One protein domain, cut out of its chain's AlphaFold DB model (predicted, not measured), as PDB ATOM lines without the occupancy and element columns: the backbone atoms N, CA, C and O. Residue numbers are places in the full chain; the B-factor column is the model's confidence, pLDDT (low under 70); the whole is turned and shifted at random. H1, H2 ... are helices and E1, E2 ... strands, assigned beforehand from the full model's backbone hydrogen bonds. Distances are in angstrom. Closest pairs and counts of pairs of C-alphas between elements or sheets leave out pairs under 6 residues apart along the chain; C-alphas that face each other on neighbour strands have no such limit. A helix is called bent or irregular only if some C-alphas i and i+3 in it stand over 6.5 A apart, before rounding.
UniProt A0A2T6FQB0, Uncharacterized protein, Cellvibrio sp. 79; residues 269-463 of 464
ATOM      1  N   LYS A 269      96.394  96.670  40.482       82.25
ATOM      2  CA  LYS A 269      97.666  95.927  40.538       82.25
ATOM      3  C   LYS A 269      98.251  95.903  41.947       82.25
ATOM      4  O   LYS A 269      98.646  94.842  42.427       82.25
ATOM      5  N   LYS A 270      98.289  97.054  42.623       83.00
ATOM      6  CA  LYS A 270      98.769  97.166  44.009       83.00
ATOM      7  C   LYS A 270      97.908  96.367  44.978       83.00
ATOM      8  O   LYS A 270      98.449  95.710  45.864       83.00
ATOM      9  N   HIS A 271      96.590  96.391  44.801       87.00
ATOM     10  CA  HIS A 271      95.664  95.626  45.626       87.00
ATOM     11  C   HIS A 271      95.833  94.113  45.423       87.00
ATOM     12  O   HIS A 271      95.946  93.367  46.394       87.00
ATOM     13  N   ALA A 272      95.943  93.653  44.174       88.38
ATOM     14  CA  ALA A 272      96.207  92.249  43.868       88.38
ATOM     15  C   ALA A 272      97.548  91.766  44.451       88.38
ATOM     16  O   ALA A 272      97.617  90.678  45.024       88.38
ATOM     17  N   ALA A 273      98.601  92.586  44.356       87.75
ATOM     18  CA  ALA A 273      99.900  92.289  44.954       87.75
ATOM     19  C   ALA A 273      99.832  92.231  46.491       87.75
ATOM     20  O   ALA A 273     100.363  91.297  47.091       87.75
ATOM     21  N   LEU A 274      99.096  93.150  47.131       91.12
ATOM     22  CA  LEU A 274      98.857  93.135  48.579       91.12
ATOM     23  C   LEU A 274      98.231  91.810  49.044       91.12
ATOM     24  O   LEU A 274      98.709  91.206  50.005       91.12
ATOM     25  N   LEU A 275      97.210  91.316  48.336       93.56
ATOM     26  CA  LEU A 275      96.567  90.031  48.642       93.56
ATOM     27  C   LEU A 275      97.512  88.829  48.456       93.56
ATOM     28  O   LEU A 275      97.324  87.788  49.087       93.56
ATOM     29  N   ALA A 276      98.539  88.959  47.613       94.56
ATOM     30  CA  ALA A 276      99.507  87.901  47.338       94.56
ATOM     31  C   ALA A 276     100.652  87.811  48.367       94.56
ATOM     32  O   ALA A 276     101.302  86.762  48.436       94.56
ATOM     33  N   ILE A 277     100.879  88.843  49.195       94.62
ATOM     34  CA  ILE A 277     102.017  88.928  50.133       94.62
ATOM     35  C   ILE A 277     102.220  87.661  50.985       94.62
ATOM     36  O   ILE A 277     103.368  87.210  51.074       94.62
ATOM     37  N   PRO A 278     101.190  87.036  51.600       95.50
ATOM     38  CA  PRO A 278     101.397  85.830  52.407       95.50
ATOM     39  C   PRO A 278     101.973  84.663  51.593       95.50
ATOM     40  O   PRO A 278     102.895  83.979  52.040       95.50
ATOM     41  N   LYS A 279     101.471  84.467  50.366       96.31
ATOM     42  CA  LYS A 279     101.950  83.424  49.450       96.31
ATOM     43  C   LYS A 279     103.376  83.723  48.987       96.31
ATOM     44  O   LYS A 279     104.211  82.818  48.999       96.31
ATOM     45  N   THR A 280     103.660  84.973  48.620       94.88
ATOM     46  CA  THR A 280     105.004  85.411  48.218       94.88
ATOM     47  C   THR A 280     106.011  85.215  49.351       94.88
ATOM     48  O   THR A 280     107.045  84.583  49.147       94.88
ATOM     49  N   SER A 281     105.684  85.654  50.569       96.38
ATOM     50  CA  SER A 281     106.567  85.537  51.738       96.38
ATOM     51  C   SER A 281     106.909  84.074  52.042       96.38
ATOM     52  O   SER A 281     108.077  83.732  52.215       96.38
ATOM     53  N   ALA A 282     105.913  83.180  52.025       97.06
ATOM     54  CA  ALA A 282     106.142  81.748  52.222       97.06
ATOM     55  C   ALA A 282     107.034  81.137  51.126       97.06
ATOM     56  O   ALA A 282     107.890  80.296  51.417       97.06
ATOM     57  N   ALA A 283     106.864  81.565  49.871       97.00
ATOM     58  CA  ALA A 283     107.700  81.117  48.760       97.00
ATOM     59  C   ALA A 283     109.158  81.574  48.919       97.00
ATOM     60  O   ALA A 283     110.063  80.761  48.728       97.00
ATOM     61  N   VAL A 284     109.391  82.823  49.337       96.75
ATOM     62  CA  VAL A 284     110.739  83.358  49.600       96.75
ATOM     63  C   VAL A 284     111.403  82.624  50.768       96.75
ATOM     64  O   VAL A 284     112.535  82.166  50.622       96.75
ATOM     65  N   VAL A 285     110.708  82.432  51.898       97.75
ATOM     66  CA  VAL A 285     111.249  81.658  53.034       97.75
ATOM     67  C   VAL A 285     111.617  80.241  52.597       97.75
ATOM     68  O   VAL A 285     112.669  79.732  52.969       97.75
ATOM     69  N   LYS A 286     110.781  79.595  51.773       97.38
ATOM     70  CA  LYS A 286     111.083  78.263  51.239       97.38
ATOM     71  C   LYS A 286     112.317  78.280  50.332       97.38
ATOM     72  O   LYS A 286     113.149  77.387  50.462       97.38
ATOM     73  N   LYS A 287     112.423  79.267  49.436       96.69
ATOM     74  CA  LYS A 287     113.534  79.430  48.485       96.69
ATOM     75  C   LYS A 287     114.876  79.620  49.197       96.69
ATOM     76  O   LYS A 287     115.857  79.011  48.796       96.69
ATOM     77  N   TYR A 288     114.902  80.408  50.271       96.31
ATOM     78  CA  TYR A 288     116.125  80.773  50.994       96.31
ATOM     79  C   TYR A 288     116.249  80.113  52.372       96.31
ATOM     80  O   TYR A 288     116.948  80.646  53.229       96.31
ATOM     81  N   ARG A 289     115.576  78.978  52.607       94.31
ATOM     82  CA  ARG A 289     115.373  78.356  53.933       94.31
ATOM     83  C   ARG A 289     116.587  78.429  54.865       94.31
ATOM     84  O   ARG A 289     116.445  78.875  55.999       94.31
ATOM     85  N   ASP A 290     117.760  78.030  54.384       94.69
ATOM     86  CA  ASP A 290     118.977  77.926  55.206       94.69
ATOM     87  C   ASP A 290     119.680  79.276  55.427       94.69
ATOM     88  O   ASP A 290     120.510  79.430  56.322       94.69
ATOM     89  N   GLN A 291     119.319  80.283  54.634       95.25
ATOM     90  CA  GLN A 291     119.855  81.637  54.700       95.25
ATOM     91  C   GLN A 291     118.988  82.561  55.560       95.25
ATOM     92  O   GLN A 291     119.479  83.606  55.971       95.25
ATOM     93  N   VAL A 292     117.731  82.205  55.858       97.25
ATOM     94  CA  VAL A 292     116.806  83.089  56.587       97.25
ATOM     95  C   VAL A 292     117.290  83.359  58.015       97.25
ATOM     96  O   VAL A 292     117.566  82.436  58.786       97.25
ATOM     97  N   LEU A 293     117.358  84.635  58.388       96.81
ATOM     98  CA  LEU A 293     117.674  85.105  59.732       96.81
ATOM     99  C   LEU A 293     116.526  84.831  60.705       96.81
ATOM    100  O   LEU A 293     115.396  85.284  60.499       96.81
ATOM    101  N   THR A 294     116.840  84.164  61.809       96.75
ATOM    102  CA  THR A 294     115.931  83.986  62.944       96.75
ATOM    103  C   THR A 294     116.340  84.883  64.117       96.75
ATOM    104  O   THR A 294     117.489  85.323  64.171       96.75
ATOM    105  N   PRO A 295     115.459  85.124  65.105       96.38
ATOM    106  CA  PRO A 295     115.803  85.905  66.295       96.38
ATOM    107  C   PRO A 295     117.052  85.405  67.037       96.38
ATOM    108  O   PRO A 295     117.825  86.204  67.558       96.38
ATOM    109  N   ASN A 296     117.302  84.092  67.031       94.94
ATOM    110  CA  ASN A 296     118.482  83.501  67.667       94.94
ATOM    111  C   ASN A 296     119.789  83.793  66.911       94.94
ATOM    112  O   ASN A 296     120.862  83.753  67.517       94.94
ATOM    113  N   ASP A 297     119.699  84.083  65.612       95.06
ATOM    114  CA  ASP A 297     120.845  84.371  64.750       95.06
ATOM    115  C   ASP A 297     121.287  85.835  64.823       95.06
ATOM    116  O   ASP A 297     122.425  86.133  64.482       95.06
ATOM    117  N   VAL A 298     120.419  86.747  65.276       94.44
ATOM    118  CA  VAL A 298     120.657  88.205  65.251       94.44
ATOM    119  C   VAL A 298     121.974  88.581  65.930       94.44
ATOM    120  O   VAL A 298     122.753  89.365  65.400       94.44
ATOM    121  N   LYS A 299     122.276  87.961  67.075       94.19
ATOM    122  CA  LYS A 299     123.524  88.190  67.824       94.19
ATOM    123  C   LYS A 299     124.796  87.753  67.081       94.19
ATOM    124  O   LYS A 299     125.888  88.122  67.496       94.19
ATOM    125  N   ASN A 300     124.656  86.940  66.033       95.31
ATOM    126  CA  ASN A 300     125.763  86.408  65.243       95.31
ATOM    127  C   ASN A 300     126.043  87.248  63.987       95.31
ATOM    128  O   ASN A 300     127.009  86.957  63.283       95.31
ATOM    129  N   ILE A 301     125.217  88.257  63.681       95.06
ATOM    130  CA  ILE A 301     125.454  89.131  62.532       95.06
ATOM    131  C   ILE A 301     126.785  89.858  62.737       95.06
ATOM    132  O   ILE A 301     126.989  90.545  63.739       95.06
ATOM    133  N   ASN A 302     127.688  89.705  61.771       94.94
ATOM    134  CA  ASN A 302     128.958  90.412  61.739       94.94
ATOM    135  C   ASN A 302     129.349  90.747  60.295       94.94
ATOM    136  O   ASN A 302     129.947  89.934  59.586       94.94
ATOM    137  N   LEU A 303     129.050  91.976  59.878       95.38
ATOM    138  CA  LEU A 303     129.395  92.502  58.559       95.38
ATOM    139  C   LEU A 303     130.910  92.630  58.348       95.38
ATOM    140  O   LEU A 303     131.346  92.716  57.205       95.38
ATOM    141  N   GLY A 304     131.715  92.576  59.418       94.12
ATOM    142  CA  GLY A 304     133.179  92.545  59.361       94.12
ATOM    143  C   GLY A 304     133.743  91.365  58.561       94.12
ATOM    144  O   GLY A 304     134.862  91.431  58.065       94.12
ATOM    145  N   ASN A 305     132.954  90.300  58.398       91.56
ATOM    146  CA  ASN A 305     133.336  89.109  57.641       91.56
ATOM    147  C   ASN A 305     133.101  89.245  56.127       91.56
ATOM    148  O   ASN A 305     133.492  88.362  55.359       91.56
ATOM    149  N   LEU A 306     132.435  90.313  55.682       94.12
ATOM    150  CA  LEU A 306     132.182  90.547  54.266       94.12
ATOM    151  C   LEU A 306     133.440  91.068  53.573       94.12
ATOM    152  O   LEU A 306     134.239  91.810  54.137       94.12
ATOM    153  N   LYS A 307     133.600  90.706  52.302       91.00
ATOM    154  CA  LYS A 307     134.685  91.230  51.470       91.00
ATOM    155  C   LYS A 307     134.233  92.517  50.775       91.00
ATOM    156  O   LYS A 307     133.105  92.540  50.275       91.00
ATOM    157  N   PRO A 308     135.090  93.552  50.672       86.69
ATOM    158  CA  PRO A 308     134.819  94.704  49.817       86.69
ATOM    159  C   PRO A 308     134.403  94.265  48.408       86.69
ATOM    160  O   PRO A 308     134.946  93.304  47.863       86.69
ATOM    161  N   GLY A 309     133.403  94.938  47.844       86.25
ATOM    162  CA  GLY A 309     132.755  94.537  46.596       86.25
ATOM    163  C   GLY A 309     131.582  93.563  46.760       86.25
ATOM    164  O   GLY A 309     130.875  93.333  45.778       86.25
ATOM    165  N   TYR A 310     131.315  93.036  47.969       93.50
ATOM    166  CA  TYR A 310     130.082  92.288  48.249       93.50
ATOM    167  C   TYR A 310     128.868  93.092  47.782       93.50
ATOM    168  O   TYR A 310     128.725  94.262  48.131       93.50
ATOM    169  N   THR A 311     128.011  92.468  46.980       93.19
ATOM    170  CA  THR A 311     126.891  93.144  46.328       93.19
ATOM    171  C   THR A 311     125.614  92.339  46.506       93.19
ATOM    172  O   THR A 311     125.639  91.114  46.399       93.19
ATOM    173  N   TYR A 312     124.491  93.017  46.742       92.88
ATOM    174  CA  TYR A 312     123.161  92.421  46.629       92.88
ATOM    175  C   TYR A 312     122.187  93.387  45.957       92.88
ATOM    176  O   TYR A 312     122.273  94.605  46.131       92.88
ATOM    177  N   THR A 313     121.237  92.834  45.206       92.06
ATOM    178  CA  THR A 313     120.265  93.602  44.423       92.06
ATOM    179  C   THR A 313     118.843  93.202  44.794       92.06
ATOM    180  O   THR A 313     118.547  92.025  44.984       92.06
ATOM    181  N   LEU A 314     117.957  94.188  44.900       90.19
ATOM    182  CA  LEU A 314     116.540  94.035  45.210       90.19
ATOM    183  C   LEU A 314     115.697  94.486  44.022       90.19
ATOM    184  O   LEU A 314     115.706  95.670  43.700       90.19
ATOM    185  N   ASN A 315     114.943  93.578  43.411       87.69
ATOM    186  CA  ASN A 315     114.082  93.839  42.259       87.69
ATOM    187  C   ASN A 315     112.649  94.152  42.700       87.69
ATOM    188  O   ASN A 315     112.064  93.418  43.492       87.69
ATOM    189  N   ASN A 316     112.064  95.218  42.163       83.94
ATOM    190  CA  ASN A 316     110.680  95.611  42.413       83.94
ATOM    191  C   ASN A 316     109.715  94.626  41.745       83.94
ATOM    192  O   ASN A 316     109.847  94.333  40.555       83.94
ATOM    193  N   LYS A 317     108.713  94.163  42.493       82.69
ATOM    194  CA  LYS A 317     107.746  93.153  42.039       82.69
ATOM    195  C   LYS A 317     106.465  93.731  41.436       82.69
ATOM    196  O   LYS A 317     105.775  93.028  40.707       82.69
ATOM    197  N   VAL A 318     106.153  94.994  41.715       72.31
ATOM    198  CA  VAL A 318     104.856  95.618  41.385       72.31
ATOM    199  C   VAL A 318     104.957  96.511  40.144       72.31
ATOM    200  O   VAL A 318     103.944  96.859  39.548       72.31
ATOM    201  N   GLY A 319     106.185  96.798  39.694       58.09
ATOM    202  CA  GLY A 319     106.474  97.607  38.515       58.09
ATOM    203  C   GLY A 319     106.180  99.089  38.750       58.09
ATOM    204  O   GLY A 319     105.112  99.473  39.212       58.09
ATOM    205  N   ALA A 320     107.122  99.966  38.407       45.66
ATOM    206  CA  ALA A 320     106.747 101.339  38.086       45.66
ATOM    207  C   ALA A 320     106.086 101.340  36.700       45.66
ATOM    208  O   ALA A 320     106.547 100.623  35.808       45.66
ATOM    209  N   SER A 321     105.027 102.138  36.523       39.09
ATOM    210  CA  SER A 321     104.447 102.433  35.208       39.09
ATOM    211  C   SER A 321     105.565 102.672  34.189       39.09
ATOM    212  O   SER A 321     106.439 103.522  34.391       39.09
ATOM    213  N   VAL A 322     105.559 101.853  33.138       32.12
ATOM    214  CA  VAL A 322     106.526 101.869  32.046       32.12
ATOM    215  C   VAL A 322     106.399 103.218  31.351       32.12
ATOM    216  O   VAL A 322     105.510 103.429  30.534       32.12
ATOM    217  N   THR A 323     107.271 104.161  31.695       33.03
ATOM    218  CA  THR A 323     107.501 105.332  30.850       33.03
ATOM    219  C   THR A 323     108.766 105.053  30.051       33.03
ATOM    220  O   THR A 323     109.855 104.904  30.603       33.03
ATOM    221  N   GLU A 324     108.593 104.933  28.735       34.81
ATOM    222  CA  GLU A 324     109.551 104.457  27.720       34.81
ATOM    223  C   GLU A 324     110.924 105.163  27.675       34.81
ATOM    224  O   GLU A 324     111.784 104.786  26.884       34.81
ATOM    225  N   PHE A 325     111.197 106.166  28.512       36.00
ATOM    226  CA  PHE A 325     112.427 106.964  28.418       36.00
ATOM    227  C   PHE A 325     113.573 106.511  29.333       36.00
ATOM    228  O   PHE A 325     114.716 106.958  29.160       36.00
ATOM    229  N   TYR A 326     113.310 105.590  30.261       42.66
ATOM    230  CA  TYR A 326     114.323 105.040  31.159       42.66
ATOM    231  C   TYR A 326     114.083 103.540  31.372       42.66
ATOM    232  O   TYR A 326     113.361 103.179  32.298       42.66
ATOM    233  N   PRO A 327     114.710 102.653  30.576       39.44
ATOM    234  CA  PRO A 327     114.750 101.216  30.847       39.44
ATOM    235  C   PRO A 327     115.714 100.942  32.009       39.44
ATOM    236  O   PRO A 327     116.661 100.184  31.882       39.44
ATOM    237  N   ARG A 328     115.564 101.671  33.116       48.69
ATOM    238  CA  ARG A 328     116.364 101.424  34.306       48.69
ATOM    239  C   ARG A 328     115.639 100.337  35.068       48.69
ATOM    240  O   ARG A 328     114.520 100.588  35.517       48.69
ATOM    241  N   ALA A 329     116.275  99.174  35.194       51.38
ATOM    242  CA  ALA A 329     115.938  98.141  36.159       51.38
ATOM    243  C   ALA A 329     115.252  98.763  37.382       51.38
ATOM    244  O   ALA A 329     115.804  99.668  38.022       51.38
ATOM    245  N   ASN A 330     114.042  98.303  37.711       72.38
ATOM    246  CA  ASN A 330     113.378  98.667  38.962       72.38
ATOM    247  C   ASN A 330     114.089  97.955  40.127       72.38
ATOM    248  O   ASN A 330     113.470  97.203  40.870       72.38
ATOM    249  N   ALA A 331     115.403  98.129  40.240       82.88
ATOM    250  CA  ALA A 331     116.266  97.377  41.118       82.88
ATOM    251  C   ALA A 331     117.131  98.322  41.945       82.88
ATOM    252  O   ALA A 331     117.624  99.326  41.439       82.88
ATOM    253  N   ILE A 332     117.320  97.999  43.217       87.88
ATOM    254  CA  ILE A 332     118.193  98.745  44.123       87.88
ATOM    255  C   ILE A 332     119.379  97.851  44.427       87.88
ATOM    256  O   ILE A 332     119.191  96.736  44.908       87.88
ATOM    257  N   THR A 333     120.586  98.322  44.131       91.81
ATOM    258  CA  THR A 333     121.803  97.541  44.368       91.81
ATOM    259  C   THR A 333     122.632  98.171  45.466       91.81
ATOM    260  O   THR A 333     122.895  99.367  45.439       91.81
ATOM    261  N   TYR A 334     123.052  97.346  46.413       94.31
ATOM    262  CA  TYR A 334     123.929  97.714  47.509       94.31
ATOM    263  C   TYR A 334     125.283  97.078  47.255       94.31
ATOM    264  O   TYR A 334     125.358  95.860  47.118       94.31
ATOM    265  N   LYS A 335     126.337  97.888  47.203       95.19
ATOM    266  CA  LYS A 335     127.717  97.430  47.037       95.19
ATOM    267  C   LYS A 335     128.529  97.861  48.246       95.19
ATOM    268  O   LYS A 335     128.629  99.050  48.526       95.19
ATOM    269  N   LEU A 336     129.098  96.899  48.966       95.81
ATOM    270  CA  LEU A 336     129.986  97.160  50.091       95.81
ATOM    271  C   LEU A 336     131.248  97.849  49.573       95.81
ATOM    272  O   LEU A 336     132.056  97.240  48.867       95.81
ATOM    273  N   ARG A 337     131.409  99.116  49.938       93.31
ATOM    274  CA  ARG A 337     132.545  99.948  49.558       93.31
ATOM    275  C   ARG A 337     133.729  99.705  50.481       93.31
ATOM    276  O   ARG A 337     134.835  99.459  50.013       93.31
ATOM    277  N   SER A 338     133.501  99.768  51.790       94.25
ATOM    278  CA  SER A 338     134.553  99.580  52.787       94.25
ATOM    279  C   SER A 338     133.995  99.108  54.125       94.25
ATOM    280  O   SER A 338     132.808  99.272  54.417       94.25
ATOM    281  N   ILE A 339     134.871  98.514  54.932       94.81
ATOM    282  CA  ILE A 339     134.631  98.228  56.342       94.81
ATOM    283  C   ILE A 339     135.686  99.013  57.116       94.81
ATOM    284  O   ILE A 339     136.881  98.781  56.945       94.81
ATOM    285  N   ASN A 340     135.232  99.939  57.950       89.38
ATOM    286  CA  ASN A 340     136.061 100.753  58.836       89.38
ATOM    287  C   ASN A 340     135.747 100.332  60.269       89.38
ATOM    288  O   ASN A 340     134.571 100.162  60.544       89.38
ATOM    289  N   ASN A 341     136.738 100.184  61.154       82.44
ATOM    290  CA  ASN A 341     136.635  99.800  62.579       82.44
ATOM    291  C   ASN A 341     135.295  99.177  63.054       82.44
ATOM    292  O   ASN A 341     135.246  97.977  63.301       82.44
ATOM    293  N   ASP A 342     134.234  99.979  63.216       90.44
ATOM    294  CA  ASP A 342     132.910  99.612  63.738       90.44
ATOM    295  C   ASP A 342     131.738  99.684  62.725       90.44
ATOM    296  O   ASP A 342     130.587  99.411  63.085       90.44
ATOM    297  N   THR A 343     131.996 100.022  61.460       94.56
ATOM    298  CA  THR A 343     130.972 100.249  60.430       94.56
ATOM    299  C   THR A 343     131.289  99.638  59.063       94.56
ATOM    300  O   THR A 343     132.421  99.682  58.587       94.56
ATOM    301  N   ALA A 344     130.251  99.152  58.385       95.88
ATOM    302  CA  ALA A 344     130.264  98.809  56.967       95.88
ATOM    303  C   ALA A 344     129.570  99.913  56.149       95.88
ATOM    304  O   ALA A 344     128.466 100.346  56.488       95.88
ATOM    305  N   GLU A 345     130.199 100.361  55.066       95.62
ATOM    306  CA  GLU A 345     129.684 101.422  54.196       95.62
ATOM    307  C   GLU A 345     129.303 100.879  52.823       95.62
ATOM    308  O   GLU A 345     130.110 100.236  52.151       95.62
ATOM    309  N   PHE A 346     128.089 101.190  52.382       95.31
ATOM    310  CA  PHE A 346     127.526 100.724  51.124       95.31
ATOM    311  C   PHE A 346     127.239 101.883  50.184       95.31
ATOM    312  O   PHE A 346     126.615 102.875  50.570       95.31
ATOM    313  N   ASP A 347     127.605 101.685  48.926       95.12
ATOM    314  CA  ASP A 347     127.093 102.467  47.817       95.12
ATOM    315  C   ASP A 347     125.742 101.869  47.409       95.12
ATOM    316  O   ASP A 347     125.631 100.684  47.084       95.12
ATOM    317  N   VAL A 348     124.694 102.687  47.470       93.12
ATOM    318  CA  VAL A 348     123.312 102.317  47.161       93.12
ATOM    319  C   VAL A 348     122.939 102.913  45.812       93.12
ATOM    320  O   VAL A 348     122.639 104.102  45.676       93.12
ATOM    321  N   ILE A 349     122.969 102.069  44.791       90.94
ATOM    322  CA  ILE A 349     122.654 102.426  43.415       90.94
ATOM    323  C   ILE A 349     121.144 102.314  43.239       90.94
ATOM    324  O   ILE A 349     120.569 101.225  43.301       90.94
ATOM    325  N   HIS A 350     120.507 103.462  43.023       85.94
ATOM    326  CA  HIS A 350     119.066 103.573  42.860       85.94
ATOM    327  C   HIS A 350     118.731 104.193  41.491       85.94
ATOM    328  O   HIS A 350     119.248 105.262  41.168       85.94
ATOM    329  N   PRO A 351     117.800 103.624  40.703       77.25
ATOM    330  CA  PRO A 351     117.560 104.023  39.310       77.25
ATOM    331  C   PRO A 351     117.025 105.452  39.153       77.25
ATOM    332  O   PRO A 351     117.144 106.058  38.088       77.25
ATOM    333  N   ARG A 352     116.434 106.022  40.209       77.62
ATOM    334  CA  ARG A 352     115.966 107.425  40.243       77.62
ATOM    335  C   ARG A 352     116.989 108.423  40.795       77.62
ATOM    336  O   ARG A 352     116.666 109.604  40.881       77.62
ATOM    337  N   ASN A 353     118.178 107.971  41.188       84.88
ATOM    338  CA  ASN A 353     119.245 108.832  41.687       84.88
ATOM    339  C   ASN A 353     120.334 108.980  40.627       84.88
ATOM    340  O   ASN A 353     120.700 107.991  40.005       84.88
ATOM    341  N   PHE A 354     120.854 110.190  40.428       88.56
ATOM    342  CA  PHE A 354     122.091 110.360  39.670       88.56
ATOM    343  C   PHE A 354     123.275 110.125  40.602       88.56
ATOM    344  O   PHE A 354     123.330 110.700  41.687       88.56
ATOM    345  N   GLY A 355     124.197 109.264  40.192       91.38
ATOM    346  CA  GLY A 355     125.213 108.713  41.071       91.38
ATOM    347  C   GLY A 355     124.645 107.645  42.003       91.38
ATOM    348  O   GLY A 355     123.561 107.101  41.778       91.38
ATOM    349  N   TYR A 356     125.362 107.359  43.082       92.19
ATOM    350  CA  TYR A 356     124.896 106.474  44.151       92.19
ATOM    351  C   TYR A 356     124.561 107.263  45.424       92.19
ATOM    352  O   TYR A 356     124.968 108.410  45.596       92.19
ATOM    353  N   LEU A 357     123.771 106.652  46.304       91.25
ATOM    354  CA  LEU A 357     123.549 107.111  47.676       91.25
ATOM    355  C   LEU A 357     124.471 106.334  48.616       91.25
ATOM    356  O   LEU A 357     125.020 105.308  48.229       91.25
ATOM    357  N   THR A 358     124.598 106.765  49.867       91.38
ATOM    358  CA  THR A 358     125.390 106.041  50.869       91.38
ATOM    359  C   THR A 358     124.490 105.481  51.960       91.38
ATOM    360  O   THR A 358     123.573 106.162  52.424       91.38
ATOM    361  N   GLN A 359     124.771 104.250  52.377       91.62
ATOM    362  CA  GLN A 359     124.245 103.656  53.599       91.62
ATOM    363  C   GLN A 359     125.409 103.241  54.497       91.62
ATOM    364  O   GLN A 359     126.405 102.704  54.018       91.62
ATOM    365  N   THR A 360     125.274 103.457  55.799       92.62
ATOM    366  CA  THR A 360     126.254 103.002  56.788       92.62
ATOM    367  C   THR A 360     125.561 102.099  57.790       92.62
ATOM    368  O   THR A 360     124.559 102.491  58.390       92.62
ATOM    369  N   ASN A 361     126.125 100.918  58.014       93.00
ATOM    370  CA  ASN A 361     125.666  99.952  59.003       93.00
ATOM    371  C   ASN A 361     126.735  99.786  60.083       93.00
ATOM    372  O   ASN A 361     127.926  99.879  59.803       93.00
ATOM    373  N   GLN A 362     126.321  99.505  61.313       92.94
ATOM    374  CA  GLN A 362     127.209  98.909  62.310       92.94
ATOM    375  C   GLN A 362     127.557  97.471  61.903       92.94
ATOM    376  O   GLN A 362     126.807  96.832  61.161       92.94
ATOM    377  N   LEU A 363     128.659  96.922  62.424       94.00
ATOM    378  CA  LEU A 363     129.035  95.535  62.108       94.00
ATOM    379  C   LEU A 363     127.987  94.502  62.545       94.00
ATOM    380  O   LEU A 363     127.903  93.446  61.935       94.00
ATOM    381  N   ASN A 364     127.138  94.809  63.527       92.12
ATOM    382  CA  ASN A 364     126.026  93.941  63.941       92.12
ATOM    383  C   ASN A 364     124.814  93.960  62.979       92.12
ATOM    384  O   ASN A 364     123.768  93.413  63.309       92.12
ATOM    385  N   GLY A 365     124.923  94.628  61.826       89.25
ATOM    386  CA  GLY A 365     123.866  94.722  60.818       89.25
ATOM    387  C   GLY A 365     122.990  95.969  60.929       89.25
ATOM    388  O   GLY A 365     122.454  96.400  59.913       89.25
ATOM    389  N   THR A 366     122.902  96.598  62.105       88.31
ATOM    390  CA  THR A 366     122.006  97.743  62.346       88.31
ATOM    391  C   THR A 366     122.353  98.920  61.439       88.31
ATOM    392  O   THR A 366     123.503  99.370  61.405       88.31
ATOM    393  N   ILE A 367     121.366  99.469  60.725       88.44
ATOM    394  CA  ILE A 367     121.575 100.663  59.896       88.44
ATOM    395  C   ILE A 367     121.800 101.885  60.801       88.44
ATOM    396  O   ILE A 367     120.926 102.293  61.562       88.44
ATOM    397  N   ARG A 368     122.983 102.501  60.689       86.94
ATOM    398  CA  ARG A 368     123.359 103.753  61.367       86.94
ATOM    399  C   ARG A 368     122.913 104.981  60.572       86.94
ATOM    400  O   ARG A 368     122.544 105.996  61.154       86.94
ATOM    401  N   SER A 369     122.988 104.905  59.245       85.75
ATOM    402  CA  SER A 369     122.550 105.963  58.334       85.75
ATOM    403  C   SER A 369     121.956 105.345  57.076       85.75
ATOM    404  O   SER A 369     122.641 104.597  56.383       85.75
ATOM    405  N   ALA A 370     120.682 105.635  56.808       81.94
ATOM    406  CA  ALA A 370     119.949 105.143  55.646       81.94
ATOM    407  C   ALA A 370     120.117 106.081  54.430       81.94
ATOM    408  O   ALA A 370     120.265 107.295  54.606       81.94
ATOM    409  N   PRO A 371     120.030 105.556  53.193       80.38
ATOM    410  CA  PRO A 371     120.122 106.366  51.983       80.38
ATOM    411  C   PRO A 371     118.938 107.346  51.875       80.38
ATOM    412  O   PRO A 371     117.806 107.027  52.240       80.38
ATOM    413  N   TYR A 372     119.186 108.546  51.338       75.00
ATOM    414  CA  TYR A 372     118.179 109.609  51.222       75.00
ATOM    415  C   TYR A 372     118.093 110.170  49.798       75.00
ATOM    416  O   TYR A 372     119.053 110.752  49.297       75.00
ATOM    417  N   LEU A 373     116.923 110.055  49.157       71.25
ATOM    418  CA  LEU A 373     116.669 110.682  47.856       71.25
ATOM    419  C   LEU A 373     116.178 112.118  48.075       71.25
ATOM    420  O   LEU A 373     114.993 112.343  48.314       71.25
ATOM    421  N   SER A 374     117.077 113.094  47.955       60.41
ATOM    422  CA  SER A 374     116.783 114.523  48.166       60.41
ATOM    423  C   SER A 374     115.643 115.059  47.291       60.41
ATOM    424  O   SER A 374     114.801 115.816  47.767       60.41
ATOM    425  N   ASN A 375     115.555 114.603  46.040       57.28
ATOM    426  CA  ASN A 375     114.511 115.010  45.091       57.28
ATOM    427  C   ASN A 375     113.133 114.379  45.370       57.28
ATOM    428  O   ASN A 375     112.145 114.745  44.738       57.28
ATOM    429  N   TYR A 376     113.056 113.429  46.304       58.16
ATOM    430  CA  TYR A 376     111.824 112.770  46.721       58.16
ATOM    431  C   TYR A 376     111.768 112.789  48.250       58.16
ATOM    432  O   TYR A 376     112.155 111.810  48.880       58.16
ATOM    433  N   PRO A 377     111.313 113.878  48.891       43.03
ATOM    434  CA  PRO A 377     111.379 114.024  50.349       43.03
ATOM    435  C   PRO A 377     110.604 112.936  51.111       43.03
ATOM    436  O   PRO A 377     111.024 112.541  52.197       43.03
ATOM    437  N   PHE A 378     109.555 112.361  50.509       47.44
ATOM    438  CA  PHE A 378     108.837 111.189  51.032       47.44
ATOM    439  C   PHE A 378     109.609 109.866  50.881       47.44
ATOM    440  O   PHE A 378     109.119 108.811  51.271       47.44
ATOM    441  N   SER A 379     110.831 109.894  50.341       47.59
ATOM    442  CA  SER A 379     111.614 108.689  50.088       47.59
ATOM    443  C   SER A 379     112.074 107.960  51.341       47.59
ATOM    444  O   SER A 379     112.309 106.756  51.277       47.59
ATOM    445  N   ARG A 380     112.132 108.658  52.485       48.75
ATOM    446  CA  ARG A 380     112.409 108.041  53.794       48.75
ATOM    447  C   ARG A 380     111.396 106.952  54.158       48.75
ATOM    448  O   ARG A 380     111.709 106.091  54.968       48.75
ATOM    449  N   ILE A 381     110.211 106.965  53.545       45.22
ATOM    450  CA  ILE A 381     109.148 105.977  53.770       45.22
ATOM    451  C   ILE A 381     109.450 104.651  53.034       45.22
ATOM    452  O   ILE A 381     108.906 103.613  53.403       45.22
ATOM    453  N   TYR A 382     110.343 104.646  52.033       43.62
ATOM    454  CA  TYR A 382     110.654 103.450  51.231       43.62
ATOM    455  C   TYR A 382     111.845 102.625  51.735       43.62
ATOM    456  O   TYR A 382     112.088 101.557  51.183       43.62
ATOM    457  N   TYR A 383     112.590 103.094  52.743       51.34
ATOM    458  CA  TYR A 383     113.782 102.397  53.233       51.34
ATOM    459  C   TYR A 383     113.677 102.069  54.721       51.34
ATOM    460  O   TYR A 383     113.275 102.950  55.495       51.34
ATOM    461  N   PRO A 384     114.086 100.855  55.137       54.50
ATOM    462  CA  PRO A 384     114.256 100.546  56.546       54.50
ATOM    463  C   PRO A 384     115.203 101.573  57.166       54.50
ATOM    464  O   PRO A 384     116.290 101.839  56.656       54.50
ATOM    465  N   GLN A 385     114.760 102.209  58.247       65.44
ATOM    466  CA  GLN A 385     115.532 103.257  58.913       65.44
ATOM    467  C   GLN A 385     116.518 102.679  59.943       65.44
ATOM    468  O   GLN A 385     117.032 103.441  60.754       65.44
ATOM    469  N   GLY A 386     116.715 101.353  59.991       62.50
ATOM    470  CA  GLY A 386     117.506 100.655  61.022       62.50
ATOM    471  C   GLY A 386     116.887 100.642  62.414       62.50
ATOM    472  O   GLY A 386     117.226  99.821  63.262       62.50
ATOM    473  N   ASN A 387     115.964 101.563  62.663       70.31
ATOM    474  CA  ASN A 387     115.357 101.748  63.958       70.31
ATOM    475  C   ASN A 387     114.490 100.535  64.307       70.31
ATOM    476  O   ASN A 387     113.541 100.215  63.589       70.31
ATOM    477  N   CYS A 388     114.822  99.880  65.422       79.94
ATOM    478  CA  CYS A 388     114.146  98.678  65.911       79.94
ATOM    479  C   CYS A 388     114.270  97.445  64.990       79.94
ATOM    480  O   CYS A 388     113.469  96.511  65.106       79.94
ATOM    481  N   GLU A 389     115.249  97.421  64.074       83.00
ATOM    482  CA  GLU A 389     115.545  96.228  63.275       83.00
ATOM    483  C   GLU A 389     115.849  95.031  64.177       83.00
ATOM    484  O   GLU A 389     116.472  95.152  65.231       83.00
ATOM    485  N   PHE A 390     115.361  93.862  63.761       89.81
ATOM    486  CA  PHE A 390     115.537  92.588  64.463       89.81
ATOM    487  C   PHE A 390     114.954  92.526  65.888       89.81
ATOM    488  O   PHE A 390     115.213  91.567  66.616       89.81
ATOM    489  N   GLN A 391     114.134  93.502  66.294       88.75
ATOM    490  CA  GLN A 391     113.486  93.503  67.608       88.75
ATOM    491  C   GLN A 391     112.073  92.910  67.558       88.75
ATOM    492  O   GLN A 391     111.294  93.192  66.647       88.75
ATOM    493  N   ILE A 392     111.743  92.107  68.572       92.94
ATOM    494  CA  ILE A 392     110.392  91.598  68.834       92.94
ATOM    495  C   ILE A 392     109.808  92.374  70.015       92.94
ATOM    496  O   ILE A 392     110.507  92.662  70.985       92.94
ATOM    497  N   GLY A 393     108.516  92.682  69.948       93.31
ATOM    498  CA  GLY A 393     107.817  93.480  70.947       93.31
ATOM    499  C   GLY A 393     107.818  94.967  70.605       93.31
ATOM    500  O   GLY A 393     107.893  95.356  69.441       93.31
ATOM    501  N   THR A 394     107.657  95.802  71.628       92.19
ATOM    502  CA  THR A 394     107.547  97.255  71.460       92.19
ATOM    503  C   THR A 394     108.923  97.901  71.402       92.19
ATOM    504  O   THR A 394     109.756  97.651  72.268       92.19
ATOM    505  N   CYS A 395     109.118  98.793  70.434       88.62
ATOM    506  CA  CYS A 395     110.281  99.661  70.343       88.62
ATOM    507  C   CYS A 395     109.862 101.072  69.925       88.62
ATOM    508  O   CYS A 395     108.941 101.254  69.126       88.62
ATOM    509  N   GLU A 396     110.538 102.074  70.476       87.62
ATOM    510  CA  GLU A 396     110.318 103.478  70.147       87.62
ATOM    511  C   GLU A 396     111.583 104.069  69.541       87.62
ATOM    512  O   GLU A 396     112.697 103.781  69.979       87.62
ATOM    513  N   TYR A 397     111.408 104.902  68.523       82.44
ATOM    514  CA  TYR A 397     112.518 105.580  67.875       82.44
ATOM    515  C   TYR A 397     112.117 106.970  67.408       82.44
ATOM    516  O   TYR A 397     110.976 107.216  67.020       82.44
ATOM    517  N   THR A 398     113.083 107.879  67.397       79.25
ATOM    518  CA  THR A 398     112.885 109.255  66.950       79.25
ATOM    519  C   THR A 398     113.635 109.473  65.643       79.25
ATOM    520  O   THR A 398     114.837 109.239  65.564       79.25
ATOM    521  N   THR A 399     112.940 109.943  64.606       72.56
ATOM    522  CA  THR A 399     113.561 110.271  63.314       72.56
ATOM    523  C   THR A 399     113.064 111.607  62.774       72.56
ATOM    524  O   THR A 399     111.962 112.055  63.086       72.56
ATOM    525  N   LYS A 400     113.887 112.272  61.960       66.38
ATOM    526  CA  LYS A 400     113.498 113.482  61.220       66.38
ATOM    527  C   LYS A 400     112.966 113.087  59.840       66.38
ATOM    528  O   LYS A 400     113.530 112.202  59.200       66.38
ATOM    529  N   ALA A 401     111.934 113.760  59.335       53.31
ATOM    530  CA  ALA A 401     111.453 113.536  57.966       53.31
ATOM    531  C   ALA A 401     112.420 114.121  56.911       53.31
ATOM    532  O   ALA A 401     112.548 113.602  55.805       53.31
ATOM    533  N   ASN A 402     113.148 115.177  57.265       53.41
ATOM    534  CA  ASN A 402     114.258 115.785  56.525       53.41
ATOM    535  C   ASN A 402     115.052 116.725  57.461       53.41
ATOM    536  O   ASN A 402     114.693 116.896  58.628       53.41
ATOM    537  N   ALA A 403     116.153 117.313  56.979       51.03
ATOM    538  CA  ALA A 403     117.067 118.118  57.803       51.03
ATOM    539  C   ALA A 403     116.394 119.313  58.510       51.03
ATOM    540  O   ALA A 403     116.857 119.732  59.570       51.03
ATOM    541  N   THR A 404     115.296 119.821  57.946       51.69
ATOM    542  CA  THR A 404     114.580 121.020  58.397       51.69
ATOM    543  C   THR A 404     113.358 120.725  59.272       51.69
ATOM    544  O   THR A 404     112.811 121.646  59.868       51.69
ATOM    545  N   THR A 405     112.930 119.464  59.387       65.62
ATOM    546  CA  THR A 405     111.798 119.078  60.251       65.62
ATOM    547  C   THR A 405     112.209 118.780  61.688       65.62
ATOM    548  O   THR A 405     113.279 118.216  61.950       65.62
ATOM    549  N   SER A 406     111.304 119.094  62.616       74.31
ATOM    550  CA  SER A 406     111.370 118.612  63.994       74.31
ATOM    551  C   SER A 406     111.393 117.077  64.025       74.31
ATOM    552  O   SER A 406     110.697 116.441  63.227       74.31
ATOM    553  N   PRO A 407     112.187 116.459  64.917       75.44
ATOM    554  CA  PRO A 407     112.160 115.015  65.104       75.44
ATOM    555  C   PRO A 407     110.772 114.538  65.546       75.44
ATOM    556  O   PRO A 407     110.114 115.203  66.345       75.44
ATOM    557  N   VAL A 408     110.349 113.377  65.053       75.69
ATOM    558  CA  VAL A 408     109.090 112.729  65.433       75.69
ATOM    559  C   VAL A 408     109.389 111.350  65.999       75.69
ATOM    560  O   VAL A 408     110.180 110.597  65.425       75.69
ATOM    561  N   THR A 409     108.771 111.039  67.137       81.75
ATOM    562  CA  THR A 409     108.866 109.731  67.790       81.75
ATOM    563  C   THR A 409     107.787 108.804  67.252       81.75
ATOM    564  O   THR A 409     106.612 109.165  67.207       81.75
ATOM    565  N   PHE A 410     108.192 107.603  66.859       81.88
ATOM    566  CA  PHE A 410     107.322 106.535  66.397       81.88
ATOM    567  C   PHE A 410     107.395 105.361  67.366       81.88
ATOM    568  O   PHE A 410     108.467 105.034  67.876       81.88
ATOM    569  N   LYS A 411     106.251 104.706  67.570       86.75
ATOM    570  CA  LYS A 411     106.146 103.437  68.288       86.75
ATOM    571  C   LYS A 411     105.911 102.316  67.284       86.75
ATOM    572  O   LYS A 411     104.950 102.368  66.515       86.75
ATOM    573  N   GLN A 412     106.785 101.318  67.313       88.31
ATOM    574  CA  GLN A 412     106.756 100.149  66.446       88.31
ATOM    575  C   GLN A 412     106.564  98.878  67.274       88.31
ATOM    576  O   GLN A 412     107.131  98.737  68.357       88.31
ATOM    577  N   ILE A 413     105.773  97.939  66.754       92.69
ATOM    578  CA  ILE A 413     105.591  96.607  67.338       92.69
ATOM    579  C   ILE A 413     106.119  95.576  66.342       92.69
ATOM    580  O   ILE A 413     105.579  95.461  65.242       92.69
ATOM    581  N   GLY A 414     107.182  94.863  66.710       93.62
ATOM    582  CA  GLY A 414     107.804  93.820  65.897       93.62
ATOM    583  C   GLY A 414     107.343  92.417  66.288       93.62
ATOM    584  O   GLY A 414     107.316  92.075  67.467       93.62
ATOM    585  N   ASN A 415     107.032  91.592  65.293       96.25
ATOM    586  CA  ASN A 415     106.670  90.185  65.436       96.25
ATOM    587  C   ASN A 415     107.545  89.324  64.519       96.25
ATOM    588  O   ASN A 415     107.977  89.777  63.458       96.25
ATOM    589  N   PHE A 416     107.754  88.063  64.899       96.94
ATOM    590  CA  PHE A 416     108.437  87.079  64.066       96.94
ATOM    591  C   PHE A 416     107.631  85.783  63.995       96.94
ATOM    592  O   PHE A 416     107.353  85.170  65.025       96.94
ATOM    593  N   THR A 417     107.315  85.337  62.778       96.88
ATOM    594  CA  THR A 417     106.594  84.082  62.538       96.88
ATOM    595  C   THR A 417     107.168  83.387  61.311       96.88
ATOM    596  O   THR A 417     107.188  83.960  60.227       96.88
ATOM    597  N   ALA A 418     107.617  82.138  61.469       94.69
ATOM    598  CA  ALA A 418     108.046  81.268  60.365       94.69
ATOM    599  C   ALA A 418     109.042  81.918  59.372       94.69
ATOM    600  O   ALA A 418     108.903  81.758  58.162       94.69
ATOM    601  N   GLY A 419     110.043  82.652  59.872       95.50
ATOM    602  CA  GLY A 419     111.061  83.304  59.031       95.50
ATOM    603  C   GLY A 419     110.686  84.701  58.528       95.50
ATOM    604  O   GLY A 419     111.482  85.323  57.830       95.50
ATOM    605  N   VAL A 420     109.502  85.201  58.886       97.62
ATOM    606  CA  VAL A 420     108.994  86.510  58.471       97.62
ATOM    607  C   VAL A 420     108.987  87.467  59.659       97.62
ATOM    608  O   VAL A 420     108.412  87.162  60.706       97.62
ATOM    609  N   TRP A 421     109.606  88.628  59.471       95.69
ATOM    610  CA  TRP A 421     109.606  89.745  60.407       95.69
ATOM    611  C   TRP A 421     108.525  90.742  59.996       95.69
ATOM    612  O   TRP A 421     108.555  91.246  58.873       95.69
ATOM    613  N   THR A 422     107.592  91.049  60.894       95.00
ATOM    614  CA  THR A 422     106.495  91.988  60.629       95.00
ATOM    615  C   THR A 422     106.512  93.109  61.649       95.00
ATOM    616  O   THR A 422     106.479  92.857  62.852       95.00
ATOM    617  N   TYR A 423     106.516  94.346  61.170       92.19
ATOM    618  CA  TYR A 423     106.560  95.547  61.990       92.19
ATOM    619  C   TYR A 423     105.331  96.412  61.745       92.19
ATOM    620  O   TYR A 423     105.035  96.770  60.604       92.19
ATOM    621  N   TYR A 424     104.649  96.776  62.826       91.62
ATOM    622  CA  TYR A 424     103.474  97.640  62.808       91.62
ATOM    623  C   TYR A 424     103.832  99.001  63.390       91.62
ATOM    624  O   TYR A 424     104.284  99.073  64.532       91.62
ATOM    625  N   THR A 425     103.571 100.066  62.636       88.12
ATOM    626  CA  THR A 425     103.842 101.446  63.057       88.12
ATOM    627  C   THR A 425     102.625 102.313  62.749       88.12
ATOM    628  O   THR A 425     102.044 102.211  61.669       88.12
ATOM    629  N   GLN A 426     102.218 103.177  63.682       82.94
ATOM    630  CA  GLN A 426     101.227 104.212  63.378       82.94
ATOM    631  C   GLN A 426     101.910 105.413  62.724       82.94
ATOM    632  O   GLN A 426     102.901 105.944  63.227       82.94
ATOM    633  N   THR A 427     101.382 105.834  61.580       74.44
ATOM    634  CA  THR A 427     101.821 107.045  60.883       74.44
ATOM    635  C   THR A 427     101.340 108.300  61.616       74.44
ATOM    636  O   THR A 427     100.434 108.248  62.447       74.44
ATOM    637  N   GLN A 428     101.894 109.464  61.263       70.44
ATOM    638  CA  GLN A 428     101.471 110.753  61.834       70.44
ATOM    639  C   GLN A 428      99.992 111.081  61.575       70.44
ATOM    640  O   GLN A 428      99.389 111.837  62.326       70.44
ATOM    641  N   THR A 429      99.402 110.510  60.523       75.31
ATOM    642  CA  THR A 429      97.987 110.686  60.172       75.31
ATOM    643  C   THR A 429      97.076 109.652  60.842       75.31
ATOM    644  O   THR A 429      95.903 109.560  60.498       75.31
ATOM    645  N   GLY A 430      97.603 108.847  61.775       80.81
ATOM    646  CA  GLY A 430      96.862 107.806  62.494       80.81
ATOM    647  C   GLY A 430      96.662 106.506  61.709       80.81
ATOM    648  O   GLY A 430      96.146 105.534  62.256       80.81
ATOM    649  N   LYS A 431      97.099 106.447  60.446       85.56
ATOM    650  CA  LYS A 431      97.006 105.234  59.622       85.56
ATOM    651  C   LYS A 431      98.009 104.180  60.068       85.56
ATOM    652  O   LYS A 431      99.138 104.524  60.431       85.56
ATOM    653  N   GLN A 432      97.635 102.907  59.974       89.00
ATOM    654  CA  GLN A 432      98.534 101.791  60.253       89.00
ATOM    655  C   GLN A 432      99.409 101.484  59.033       89.00
ATOM    656  O   GLN A 432      98.902 101.170  57.956       89.00
ATOM    657  N   GLN A 433     100.725 101.545  59.226       89.00
ATOM    658  CA  GLN A 433     101.720 101.045  58.287       89.00
ATOM    659  C   GLN A 433     102.212  99.675  58.753       89.00
ATOM    660  O   GLN A 433     102.491  99.474  59.939       89.00
ATOM    661  N   VAL A 434     102.347  98.752  57.808       91.81
ATOM    662  CA  VAL A 434     102.913  97.425  58.037       91.81
ATOM    663  C   VAL A 434     104.125  97.256  57.136       91.81
ATOM    664  O   VAL A 434     104.035  97.445  55.925       91.81
ATOM    665  N   ASN A 435     105.258  96.900  57.732       91.06
ATOM    666  CA  ASN A 435     106.471  96.543  57.010       91.06
ATOM    667  C   ASN A 435     106.767  95.064  57.244       91.06
ATOM    668  O   ASN A 435     106.758  94.606  58.385       91.06
ATOM    669  N   ILE A 436     107.034  94.326  56.174       93.81
ATOM    670  CA  ILE A 436     107.356  92.902  56.226       93.81
ATOM    671  C   ILE A 436     108.736  92.703  55.618       93.81
ATOM    672  O   ILE A 436     109.008  93.190  54.522       93.81
ATOM    673  N   TYR A 437     109.579  91.951  56.319       94.75
ATOM    674  CA  TYR A 437     110.930  91.626  55.893       94.75
ATOM    675  C   TYR A 437     111.226  90.139  56.064       94.75
ATOM    676  O   TYR A 437     110.811  89.495  57.028       94.75
ATOM    677  N   ILE A 438     112.013  89.610  55.136       97.19
ATOM    678  CA  ILE A 438     112.724  88.341  55.284       97.19
ATOM    679  C   ILE A 438     114.193  88.690  55.097       97.19
ATOM    680  O   ILE A 438     114.557  89.219  54.048       97.19
ATOM    681  N   TYR A 439     115.021  88.433  56.103       96.06
ATOM    682  CA  TYR A 439     116.446  88.771  56.086       96.06
ATOM    683  C   TYR A 439     117.303  87.526  55.874       96.06
ATOM    684  O   TYR A 439     116.902  86.430  56.262       96.06
ATOM    685  N   ASP A 440     118.482  87.695  55.282       95.88
ATOM    686  CA  ASP A 440     119.537  86.685  55.280       95.88
ATOM    687  C   ASP A 440     120.334  86.698  56.597       95.88
ATOM    688  O   ASP A 440     120.193  87.610  57.411       95.88
ATOM    689  N   LYS A 441     121.226  85.722  56.804       94.88
ATOM    690  CA  LYS A 441     122.071  85.620  58.010       94.88
ATOM    691  C   LYS A 441     122.981  86.831  58.273       94.88
ATOM    692  O   LYS A 441     123.475  86.956  59.388       94.88
ATOM    693  N   ASN A 442     123.197  87.705  57.292       93.38
ATOM    694  CA  ASN A 442     123.947  88.951  57.459       93.38
ATOM    695  C   ASN A 442     123.036  90.144  57.793       93.38
ATOM    696  O   ASN A 442     123.521  91.262  57.934       93.38
ATOM    697  N   GLY A 443     121.724  89.933  57.918       92.75
ATOM    698  CA  GLY A 443     120.751  90.989  58.178       92.75
ATOM    699  C   GLY A 443     120.322  91.758  56.930       92.75
ATOM    700  O   GLY A 443     119.635  92.767  57.053       92.75
ATOM    701  N   PHE A 444     120.674  91.306  55.721       93.69
ATOM    702  CA  PHE A 444     120.234  91.968  54.495       93.69
ATOM    703  C   PHE A 444     118.910  91.390  53.993       93.69
ATOM    704  O   PHE A 444     118.684  90.184  54.065       93.69
ATOM    705  N   PRO A 445     118.031  92.210  53.407       93.94
ATOM    706  CA  PRO A 445     116.732  91.763  52.915       93.94
ATOM    707  C   PRO A 445     116.869  90.754  51.761       93.94
ATOM    708  O   PRO A 445     117.543  91.006  50.758       93.94
ATOM    709  N   LEU A 446     116.212  89.606  51.907       96.25
ATOM    710  CA  LEU A 446     115.844  88.665  50.845       96.25
ATOM    711  C   LEU A 446     114.505  89.065  50.210       96.25
ATOM    712  O   LEU A 446     114.277  88.845  49.024       96.25
ATOM    713  N   TYR A 447     113.631  89.672  51.010       95.25
ATOM    714  CA  TYR A 447     112.354  90.239  50.599       95.25
ATOM    715  C   TYR A 447     111.984  91.379  51.543       95.25
ATOM    716  O   TYR A 447     112.228  91.291  52.749       95.25
ATOM    717  N   MET A 448     111.403  92.442  50.995       91.88
ATOM    718  CA  MET A 448     110.845  93.543  51.773       91.88
ATOM    719  C   MET A 448     109.580  94.073  51.112       91.88
ATOM    720  O   MET A 448     109.512  94.222  49.893       91.88
ATOM    721  N   THR A 449     108.585  94.409  51.913       90.69
ATOM    722  CA  THR A 449     107.365  95.046  51.424       90.69
ATOM    723  C   THR A 449     106.785  95.958  52.488       90.69
ATOM    724  O   THR A 449     106.987  95.751  53.687       90.69
ATOM    725  N   SER A 450     106.070  96.982  52.041       87.38
ATOM    726  CA  SER A 450     105.395  97.924  52.921       87.38
ATOM    727  C   SER A 450     104.051  98.316  52.350       87.38
ATOM    728  O   SER A 450     103.918  98.561  51.147       87.38
ATOM    729  N   TYR A 451     103.059  98.425  53.222       87.75
ATOM    730  CA  TYR A 451     101.740  98.919  52.873       87.75
ATOM    731  C   TYR A 451     101.156  99.758  54.006       87.75
ATOM    732  O   TYR A 451     101.499  99.593  55.179       87.75
ATOM    733  N   VAL A 452     100.273 100.680  53.635       86.12
ATOM    734  CA  VAL A 452      99.511 101.510  54.569       86.12
ATOM    735  C   VAL A 452      98.042 101.198  54.345       86.12
ATOM    736  O   VAL A 452      97.542 101.356  53.230       86.12
ATOM    737  N   GLU A 453      97.361 100.736  55.394       86.44
ATOM    738  CA  GLU A 453      95.985 100.229  55.309       86.44
ATOM    739  C   GLU A 453      95.843  99.171  54.195       86.44
ATOM    740  O   GLU A 453      96.429  98.097  54.293       86.44
ATOM    741  N   ASN A 454      95.115  99.481  53.119       81.00
ATOM    742  CA  ASN A 454      94.848  98.567  52.004       81.00
ATOM    743  C   ASN A 454      95.634  98.921  50.729       81.00
ATOM    744  O   ASN A 454      95.273  98.475  49.640       81.00
ATOM    745  N   SER A 455      96.683  99.743  50.844       82.44
ATOM    746  CA  SER A 455      97.458 100.227  49.701       82.44
ATOM    747  C   SER A 455      98.931  99.848  49.807       82.44
ATOM    748  O   SER A 455      99.651 100.275  50.717       82.44
ATOM    749  N   LEU A 456      99.386  99.049  48.840       84.75
ATOM    750  CA  LEU A 456     100.778  98.645  48.714       84.75
ATOM    751  C   LEU A 456     101.656  99.841  48.339       84.75
ATOM    752  O   LEU A 456     101.413 100.534  47.350       84.75
ATOM    753  N   THR A 457     102.702 100.067  49.127       80.25
ATOM    754  CA  THR A 457     103.652 101.166  48.926       80.25
ATOM    755  C   THR A 457     104.826 100.715  48.060       80.25
ATOM    756  O   THR A 457     105.207 101.416  47.121       80.25
ATOM    757  N   TYR A 458     105.385  99.537  48.349       81.88
ATOM    758  CA  TYR A 458     106.416  98.882  47.545       81.88
ATOM    759  C   TYR A 458     106.521  97.398  47.893       81.88
ATOM    760  O   TYR A 458     106.154  96.993  48.990       81.88
ATOM    761  N   GLU A 459     107.108  96.619  46.988       87.00
ATOM    762  CA  GLU A 459     107.476  95.221  47.207       87.00
ATOM    763  C   GLU A 459     108.753  94.926  46.415       87.00
ATOM    764  O   GLU A 459     108.814  95.186  45.208       87.00
ATOM    765  N   TYR A 460     109.769  94.400  47.096       88.75
ATOM    766  CA  TYR A 460     111.041  94.006  46.506       88.75
ATOM    767  C   TYR A 460     111.431  92.589  46.920       88.75
ATOM    768  O   TYR A 460     111.245  92.184  48.067       88.75
ATOM    769  N   GLU A 461     112.065  91.869  46.001       92.31
ATOM    770  CA  GLU A 461     112.657  90.549  46.229       92.31
ATOM    771  C   GLU A 461     114.116  90.557  45.766       92.31
ATOM    772  O   GLU A 461     114.456  91.202  44.771       92.31
ATOM    773  N   ARG A 462     114.993  89.852  46.479       92.88
ATOM    774  CA  ARG A 462     116.403  89.737  46.112       92.88
ATOM    775  C   ARG A 462     116.571  89.041  44.756       92.88
ATOM    776  O   ARG A 462     115.983  87.982  44.528       92.88
ATOM    777  N   ALA A 463     117.378  89.654  43.889       87.31
ATOM    778  CA  ALA A 463     117.827  89.071  42.630       87.31
ATOM    779  C   ALA A 463     118.687  87.827  42.895       87.31
ATOM    780  O   ALA A 463     119.435  87.799  43.872       87.31
TER     781      ALA A 463
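Overview. This is residues 269 to 463 of the 464 residues of an uncharacterized protein of Cellvibrio sp. 79 (UniProt A0A2T6FQB0). One large sheet of eleven strands curls through about half a circle into an open, half-barrel trough, and the kinked helix H1 packs along its outside over E11, E10 and E9. The short helix H2 lies in the hollow, with the sheet curled round it, and the edge strands E5 and E6 stay apart, leaving the trough unclosed. The printed part has 195 residues, in the order H1, E1 to E5, H2, E6 to E11; the sheet is antiparallel throughout and the class is mixed, helices and strands. The whole is compact, with a radius of gyration of the C-alphas of 16.3 A, and rounded, spanning 42 by 40 by 39 A.

Arrangement. Strand beside strand, the sheet runs E5, residues 367 to 369, E4, 357 to 362, E3, 343 to 349, E2, 331 to 340, E1, 311 to 316, E11, 455 to 462, E10, 445 to 452, E9, 432 to 439, E8, 420 to 426, E7, 408 to 417, and E6, 393 to 399. E1 to E5 form one meander, each strand the antiparallel neighbour of the one before, and E6 to E11 another. The two meet where E1 and E11 are antiparallel neighbours at 144 degrees, with N 315 and O 461 at 2.8 A and N 461 and O 315 at 2.9 A, within hydrogen-bond range. The hairpin of E10 and E11 stands at 177 degrees, with N 457 and O 450 at 2.8 A. At one edge the hairpin of E4 and E5 has N 368 and O 360 at 2.8 A; at the other, that of E6 and E7 has N 393 and O 414 at 2.8 A. The sheet is strongly twisted, its C-alphas up to 13.1 A off their best plane. H1, residues 269 to 287, is on the sheet at a height over the sheet of 8.9 A, making two layers, a helix on one face of a sheet. On the local plane H1 and E10 stand at 28 degrees, only just along the strands. The closest C-alphas of H1 and E11 are those of Lys 270 and Leu 456, 5.3 A. H2, residues 377 to 382, is on the sheet too; its closest C-alpha pair with E11 is Tyr 382 and Tyr 458, 7.2 A. H1 and H2 are apart. Pairs of O i and N i+4 within hydrogen-bond range number 13 of 15 in H1 and 0 of 2 in H2, where 2 of 3 O i to N i+3 pairs are within range.

Along the chain. E7 is 28.9 A from first to last C-alpha, E2 26.8 A and E9 22.5 A. H1, 24.2 A long, begins with C-alpha 269 at (97.666, 95.927, 40.538). It has a kink of 56 degrees near residue 276 and is irregular, C-alphas 275 and 278 being 7.4 A apart; H2 is irregular, but only just, with C-alphas 377 and 380 7.0 A apart. E11 ends with C-alpha 462 at (116.403, 89.737, 46.112).

Size, cuts and confidence. The C-alphas of Asn 296 and Phe 325, the two farthest apart, are 46.1 A from each other. The printed part has no cut. The links from H1 to E1, 23 residues, and from E1 to E2, 14 residues, are long. The mean pLDDT of the printed part is 83.5, and residues 319 to 329, 374 to 386 and 400 to 405 are under 70.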